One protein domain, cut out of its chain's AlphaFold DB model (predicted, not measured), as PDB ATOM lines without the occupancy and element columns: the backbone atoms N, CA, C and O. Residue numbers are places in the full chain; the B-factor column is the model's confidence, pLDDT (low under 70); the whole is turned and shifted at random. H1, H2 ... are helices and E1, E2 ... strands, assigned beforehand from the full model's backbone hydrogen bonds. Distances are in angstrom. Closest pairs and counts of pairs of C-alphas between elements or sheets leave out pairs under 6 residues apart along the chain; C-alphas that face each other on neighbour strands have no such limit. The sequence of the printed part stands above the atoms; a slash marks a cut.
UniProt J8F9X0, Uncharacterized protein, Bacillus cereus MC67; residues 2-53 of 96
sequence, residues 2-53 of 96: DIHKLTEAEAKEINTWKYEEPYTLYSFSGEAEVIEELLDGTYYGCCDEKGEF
ATOM      1  N   ASP A   2     -24.990 -25.105   6.632       96.38
ATOM      2  CA  ASP A   2     -25.428 -26.489   6.475       96.38
ATOM      3  C   ASP A   2     -24.475 -27.396   7.257       96.38
ATOM      4  O   ASP A   2     -23.261 -27.224   7.169       96.38
ATOM      5  N   ILE A   3     -25.027 -28.309   8.055       97.62
ATOM      6  CA  ILE A   3     -24.261 -29.250   8.877       97.62
ATOM      7  C   ILE A   3     -24.698 -30.658   8.505       97.62
ATOM      8  O   ILE A   3     -25.890 -30.973   8.524       97.62
ATOM      9  N   HIS A   4     -23.730 -31.523   8.233       97.56
ATOM     10  CA  HIS A   4     -23.971 -32.891   7.793       97.56
ATOM     11  C   HIS A   4     -22.888 -33.838   8.316       97.56
ATOM     12  O   HIS A   4     -21.872 -33.422   8.871       97.56
ATOM     13  N   LYS A   5     -23.115 -35.147   8.164       97.31
ATOM     14  CA  LYS A   5     -22.068 -36.146   8.406       97.31
ATOM     15  C   LYS A   5     -20.924 -35.911   7.435       97.31
ATOM     16  O   LYS A   5     -21.190 -35.772   6.244       97.31
ATOM     17  N   LEU A   6     -19.699 -35.896   7.954       97.81
ATOM     18  CA  LEU A   6     -18.522 -35.640   7.141       97.81
ATOM     19  C   LEU A   6     -18.467 -36.614   5.959       97.81
ATOM     20  O   LEU A   6     -18.633 -37.826   6.123       97.81
ATOM     21  N   THR A   7     -18.274 -36.075   4.761       97.62
ATOM     22  CA  THR A   7     -18.188 -36.880   3.544       97.62
ATOM     23  C   THR A   7     -16.754 -37.337   3.285       97.62
ATOM     24  O   THR A   7     -15.789 -36.727   3.739       97.62
ATOM     25  N   GLU A   8     -16.581 -38.392   2.484       97.69
ATOM     26  CA  GLU A   8     -15.244 -38.868   2.093       97.69
ATOM     27  C   GLU A   8     -14.443 -37.796   1.330       97.69
ATOM     28  O   GLU A   8     -13.222 -37.714   1.460       97.69
ATOM     29  N   ALA A   9     -15.121 -36.957   0.538       98.00
ATOM     30  CA  ALA A   9     -14.482 -35.864  -0.188       98.00
ATOM     31  C   ALA A   9     -13.935 -34.791   0.767       98.00
ATOM     32  O   ALA A   9     -12.795 -34.359   0.609       98.00
ATOM     33  N   GLU A  10     -14.710 -34.414   1.784       98.31
ATOM     34  CA  GLU A  10     -14.292 -33.445   2.803       98.31
ATOM     35  C   GLU A  10     -13.211 -34.012   3.717       98.31
ATOM     36  O   GLU A  10     -12.253 -33.312   4.014       98.31
ATOM     37  N   ALA A  11     -13.297 -35.288   4.108       98.06
ATOM     38  CA  ALA A  11     -12.243 -35.946   4.881       98.06
ATOM     39  C   ALA A  11     -10.905 -35.948   4.121       98.06
ATOM     40  O   ALA A  11      -9.857 -35.633   4.686       98.06
ATOM     41  N   LYS A  12     -10.939 -36.232   2.810       97.94
ATOM     42  CA  LYS A  12      -9.763 -36.110   1.937       97.94
ATOM     43  C   LYS A  12      -9.257 -34.675   1.861       97.94
ATOM     44  O   LYS A  12      -8.049 -34.485   1.876       97.94
ATOM     45  N   GLU A  13     -10.146 -33.684   1.791       98.06
ATOM     46  CA  GLU A  13      -9.754 -32.272   1.808       98.06
ATOM     47  C   GLU A  13      -9.079 -31.892   3.133       98.06
ATOM     48  O   GLU A  13      -7.961 -31.378   3.111       98.06
ATOM     49  N   ILE A  14      -9.703 -32.198   4.275       97.94
ATOM     50  CA  ILE A  14      -9.167 -31.947   5.622       97.94
ATOM     51  C   ILE A  14      -7.775 -32.554   5.774       97.94
ATOM     52  O   ILE A  14      -6.866 -31.896   6.272       97.94
ATOM     53  N   ASN A  15      -7.567 -33.777   5.283       97.31
ATOM     54  CA  ASN A  15      -6.279 -34.456   5.392       97.31
ATOM     55  C   ASN A  15      -5.146 -33.740   4.622       97.31
ATOM     56  O   ASN A  15      -3.966 -34.004   4.844       97.31
ATOM     57  N   THR A  16      -5.480 -32.803   3.725       97.50
ATOM     58  CA  THR A  16      -4.492 -31.944   3.049       97.50
ATOM     59  C   THR A  16      -4.175 -30.657   3.807       97.50
ATOM     60  O   THR A  16      -3.221 -29.963   3.447       97.50
ATOM     61  N   TRP A  17      -4.946 -30.310   4.840       97.81
ATOM     62  CA  TRP A  17      -4.814 -29.031   5.524       97.81
ATOM     63  C   TRP A  17      -3.483 -28.928   6.267       97.81
ATOM     64  O   TRP A  17      -3.149 -29.725   7.150       97.81
ATOM     65  N   LYS A  18      -2.731 -27.888   5.911       97.38
ATOM     66  CA  LYS A  18      -1.524 -27.439   6.600       97.38
ATOM     67  C   LYS A  18      -1.784 -26.034   7.112       97.38
ATOM     68  O   LYS A  18      -2.259 -25.185   6.361       97.38
ATOM     69  N   TYR A  19      -1.470 -25.807   8.375       95.44
ATOM     70  CA  TYR A  19      -1.616 -24.508   9.009       95.44
ATOM     71  C   TYR A  19      -0.250 -23.868   9.207       95.44
ATOM     72  O   TYR A  19       0.738 -24.549   9.483       95.44
ATOM     73  N   GLU A  20      -0.216 -22.547   9.091       93.81
ATOM     74  CA  GLU A  20       0.925 -21.750   9.525       93.81
ATOM     75  C   GLU A  20       0.868 -21.502  11.042       93.81
ATOM     76  O   GLU A  20      -0.126 -21.791  11.719       93.81
ATOM     77  N   GLU A  21       1.949 -20.945  11.589       93.19
ATOM     78  CA  GLU A  21       1.999 -20.508  12.985       93.19
ATOM     79  C   GLU A  21       0.845 -19.534  13.308       93.19
ATOM     80  O   GLU A  21       0.536 -18.656  12.498       93.19
ATOM     81  N   PRO A  22       0.214 -19.633  14.494       90.69
ATOM     82  CA  PRO A  22       0.570 -20.486  15.635       90.69
ATOM     83  C   PRO A  22      -0.110 -21.870  15.633       90.69
ATOM     84  O   PRO A  22      -0.097 -22.567  16.646       90.69
ATOM     85  N   TYR A  23      -0.753 -22.265  14.532       89.75
ATOM     86  CA  TYR A  23      -1.612 -23.452  14.469       89.75
ATOM     87  C   TYR A  23      -0.928 -24.677  13.853       89.75
ATOM     88  O   TYR A  23      -1.585 -25.692  13.637       89.75
ATOM     89  N   THR A  24       0.382 -24.624  13.600       93.81
ATOM     90  CA  THR A  24       1.149 -25.685  12.926       93.81
ATOM     91  C   THR A  24       0.904 -27.078  13.523       93.81
ATOM     92  O   THR A  24       0.800 -28.046  12.769       93.81
ATOM     93  N   LEU A  25       0.739 -27.178  14.851       90.12
ATOM     94  CA  LEU A  25       0.453 -28.426  15.581       90.12
ATOM     95  C   LEU A  25      -0.834 -29.135  15.119       90.12
ATOM     96  O   LEU A  25      -0.932 -30.349  15.258       90.12
ATOM     97  N   TYR A  26      -1.800 -28.399  14.566       90.00
ATOM     98  CA  TYR A  26      -3.079 -28.928  14.081       90.00
ATOM     99  C   TYR A  26      -3.044 -29.344  12.605       90.00
ATOM    100  O   TYR A  26      -4.067 -29.729  12.044       90.00
ATOM    101  N   SER A  27      -1.886 -29.249  11.947       94.94
ATOM    102  CA  SER A  27      -1.734 -29.693  10.561       94.94
ATOM    103  C   SER A  27      -1.892 -31.201  10.452       94.94
ATOM    104  O   SER A  27      -1.262 -31.955  11.192       94.94
ATOM    105  N   PHE A  28      -2.667 -31.642   9.469       94.81
ATOM    106  CA  PHE A  28      -2.873 -33.062   9.223       94.81
ATOM    107  C   PHE A  28      -1.648 -33.689   8.573       94.81
ATOM    108  O   PHE A  28      -0.915 -33.023   7.842       94.81
ATOM    109  N   SER A  29      -1.390 -34.967   8.841       91.75
ATOM    110  CA  SER A  29      -0.225 -35.671   8.297       91.75
ATOM    111  C   SER A  29      -0.370 -35.967   6.800       91.75
ATOM    112  O   SER A  29       0.630 -35.888   6.084       91.75
ATOM    113  N   GLY A  30      -1.594 -36.197   6.313       92.81
ATOM    114  CA  GLY A  30      -1.863 -36.693   4.961       92.81
ATOM    115  C   GLY A  30      -1.981 -38.220   4.882       92.81
ATOM    116  O   GLY A  30      -2.178 -38.753   3.793       92.81
ATOM    117  N   GLU A  31      -1.864 -38.923   6.012       95.06
ATOM    118  CA  GLU A  31      -1.889 -40.391   6.074       95.06
ATOM    119  C   GLU A  31      -3.311 -40.954   5.930       95.06
ATOM    120  O   GLU A  31      -4.301 -40.255   6.164       95.06
ATOM    121  N   ALA A  32      -3.435 -42.219   5.525       94.00
ATOM    122  CA  ALA A  32      -4.733 -42.844   5.262       94.00
ATOM    123  C   ALA A  32      -5.548 -43.065   6.546       94.00
ATOM    124  O   ALA A  32      -6.765 -42.896   6.540       94.00
ATOM    125  N   GLU A  33      -4.872 -43.364   7.651       93.38
ATOM    126  CA  GLU A  33      -5.463 -43.605   8.970       93.38
ATOM    127  C   GLU A  33      -6.226 -42.376   9.483       93.38
ATOM    128  O   GLU A  33      -7.251 -42.511  10.146       93.38
ATOM    129  N   VAL A  34      -5.787 -41.170   9.105       93.38
ATOM    130  CA  VAL A  34      -6.498 -39.921   9.416       93.38
ATOM    131  C   VAL A  34      -7.869 -39.884   8.739       93.38
ATOM    132  O   VAL A  34      -8.840 -39.423   9.328       93.38
ATOM    133  N   ILE A  35      -7.970 -40.357   7.494       96.31
ATOM    134  CA  ILE A  35      -9.247 -40.384   6.765       96.31
ATOM    135  C   ILE A  35     -10.197 -41.387   7.421       96.31
ATOM    136  O   ILE A  35     -11.389 -41.108   7.523       96.31
ATOM    137  N   GLU A  36      -9.681 -42.534   7.867       95.06
ATOM    138  CA  GLU A  36     -10.477 -43.534   8.585       95.06
ATOM    139  C   GLU A  36     -11.040 -42.967   9.894       95.06
ATOM    140  O   GLU A  36     -12.231 -43.130  10.153       95.06
ATOM    141  N   GLU A  37     -10.224 -42.240  10.665       93.00
ATOM    142  CA  GLU A  37     -10.658 -41.545  11.885       93.00
ATOM    143  C   GLU A  37     -11.735 -40.491  11.586       93.00
ATOM    144  O   GLU A  37     -12.812 -40.512  12.178       93.00
ATOM    145  N   LEU A  38     -11.497 -39.617  10.601       95.81
ATOM    146  CA  LEU A  38     -12.447 -38.576  10.192       95.81
ATOM    147  C   LEU A  38     -13.802 -39.143   9.721       95.81
ATOM    148  O   LEU A  38     -14.816 -38.447   9.772       95.81
ATOM    149  N   LEU A  39     -13.844 -40.395   9.259       96.25
ATOM    150  CA  LEU A  39     -15.050 -41.062   8.759       96.25
ATOM    151  C   LEU A  39     -15.660 -42.070   9.745       96.25
ATOM    152  O   LEU A  39     -16.599 -42.782   9.381       96.25
ATOM    153  N   ASP A  40     -15.212 -42.102  11.002       93.25
ATOM    154  CA  ASP A  40     -15.708 -43.031  12.030       93.25
ATOM    155  C   ASP A  40     -17.168 -42.771  12.474       93.25
ATOM    156  O   ASP A  40     -17.759 -43.528  13.247       93.25
ATOM    157  N   GLY A  41     -17.774 -41.698  11.957       89.94
ATOM    158  CA  GLY A  41     -19.150 -41.295  12.213       89.94
ATOM    159  C   GLY A  41     -19.318 -40.285  13.347       89.94
ATOM    160  O   GLY A  41     -20.453 -39.866  13.601       89.94
ATOM    161  N   THR A  42     -18.237 -39.853  13.997       92.75
ATOM    162  CA  THR A  42     -18.253 -38.843  15.070       92.75
ATOM    163  C   THR A  42     -17.997 -37.413  14.576       92.75
ATOM    164  O   THR A  42     -18.284 -36.460  15.304       92.75
ATOM    165  N   TYR A  43     -17.540 -37.254  13.331       97.62
ATOM    166  CA  TYR A  43     -17.248 -35.965  12.705       97.62
ATOM    167  C   TYR A  43     -18.408 -35.441  11.852       97.62
ATOM    168  O   TYR A  43     -19.145 -36.193  11.197       97.62
ATOM    169  N   TYR A  44     -18.538 -34.117  11.833       97.94
ATOM    170  CA  TYR A  44     -19.532 -33.385  11.058       97.94
ATOM    171  C   TYR A  44     -18.861 -32.290  10.242       97.94
ATOM    172  O   TYR A  44     -18.033 -31.548  10.768       97.94
ATOM    173  N   GLY A  45     -19.246 -32.187   8.972       98.06
ATOM    174  CA  GLY A  45     -18.858 -31.093   8.092       98.06
ATOM    175  C   GLY A  45     -19.784 -29.891   8.258       98.06
ATOM    176  O   GLY A  45     -20.954 -30.036   8.622       98.06
ATOM    177  N   CYS A  46     -19.246 -28.698   8.009       97.69
ATOM    178  CA  CYS A  46     -19.993 -27.449   7.992       97.69
ATOM    179  C   CYS A  46     -19.721 -26.697   6.688       97.69
ATOM    180  O   CYS A  46     -18.565 -26.417   6.346       97.69
ATOM    181  N   CYS A  47     -20.798 -26.327   6.001       97.56
ATOM    182  CA  CYS A  47     -20.769 -25.464   4.831       97.56
ATOM    183  C   CYS A  47     -21.412 -24.104   5.120       97.56
ATOM    184  O   CYS A  47     -22.362 -23.977   5.907       97.56
ATOM    185  N   ASP A  48     -20.909 -23.067   4.455       95.94
ATOM    186  CA  ASP A  48     -21.477 -21.724   4.518       95.94
ATOM    187  C   ASP A  48     -22.813 -21.615   3.746       95.94
ATOM    188  O   ASP A  48     -23.376 -22.594   3.255       95.94
ATOM    189  N   GLU A  49     -23.378 -20.409   3.655       94.81
ATOM    190  CA  GLU A  49     -24.646 -20.174   2.942       94.81
ATOM    191  C   GLU A  49     -24.554 -20.362   1.419       94.81
ATOM    192  O   GLU A  49     -25.585 -20.486   0.757       94.81
ATOM    193  N   LYS A  50     -23.342 -20.388   0.858       95.69
ATOM    194  CA  LYS A  50     -23.085 -20.643  -0.564       95.69
ATOM    195  C   LYS A  50     -22.820 -22.123  -0.846       95.69
ATOM    196  O   LYS A  50     -22.685 -22.492  -2.011       95.69
ATOM    197  N   GLY A  51     -22.778 -22.958   0.194       95.06
ATOM    198  CA  GLY A  51     -22.439 -24.374   0.095       95.06
ATOM    199  C   GLY A  51     -20.933 -24.632   0.032       95.06
ATOM    200  O   GLY A  51     -20.534 -25.725  -0.357       95.06
ATOM    201  N   GLU A  52     -20.094 -23.654   0.385       96.38
ATOM    202  CA  GLU A  52     -18.649 -23.852   0.472       96.38
ATOM    203  C   GLU A  52     -18.295 -24.536   1.793       96.38
ATOM    204  O   GLU A  52     -18.721 -24.088   2.858       96.38
ATOM    205  N   PHE A  53     -17.498 -25.603   1.729       97.81
ATOM    206  CA  PHE A  53     -16.988 -26.293   2.911       97.81
ATOM    207  C   PHE A  53     -15.991 -25.405   3.666       97.81
ATOM    208  O   PHE A  53     -14.974 -24.975   3.105       97.81
TER     209      PHE A  53
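What this domain is: This is residues 2 to 53 of the 96 residues of an uncharacterized protein of Bacillus cereus MC67 (UniProt J8F9X0). The model is a small arch: a two-stranded antiparallel ribbon of E1 and E2 makes one leg, two short helices, H1 and H2, cross at the top, and the link between the helices makes the other leg, with residues 20 to 25 sticking out. The printed part has 52 residues, with two named strands and two named helices in the order E1, H1, H2, E2. The class is mixed, helices and strands, though under half of the residues, 23, are in named elements. The whole is only just compact, close to loose, with a radius of gyration of the C-alphas of 11.7 A and spans of 28 by 23 by 15 A.

How they stand to each other: E1, residues 2 to 5, and E2, residues 43 to 47, are antiparallel neighbours at 154 degrees. N 2 and O 47 are 3.0 A apart and N 45 and O 4 are 2.9 A apart, both within hydrogen-bond range. A tight link of 2 residues joins E1 to H1, residues 8 to 14. H1 and H2, residues 32 to 38, touch, about perpendicular at 80 degrees; their closest C-alphas, those of Ala 11 and Ile 35, are 5.7 A apart. The closest C-alphas of H1 and E2, those of Glu 10 and Gly 45, are 7.4 A apart. E1 and H2 are apart. In H1 and H2 every O i to N i+4 pair is within hydrogen-bond range.

Where its parts are: E1 begins at C-alpha 2 (-25.428, -26.489, 6.475). H1 measures 9.9 A from first to last C-alpha, and H2 10.1 A from C-alpha 32 (-4.733, -42.844, 5.262). E1 measures 10.4 A; E2 measures 13.6 A and ends at C-alpha 47 (-20.769, -25.464, 4.831).

The domain as a whole: The two C-alphas farthest apart, those of Glu 33 and Glu 49, are 30.9 A apart. The link from H1 to H2 is long, 17 residues, and in it residues 20 to 25 stand free; the link from H2 to E2 is tight. The printed part has no cut. Its mean pLDDT is 95.5, and no printed residue is under 70.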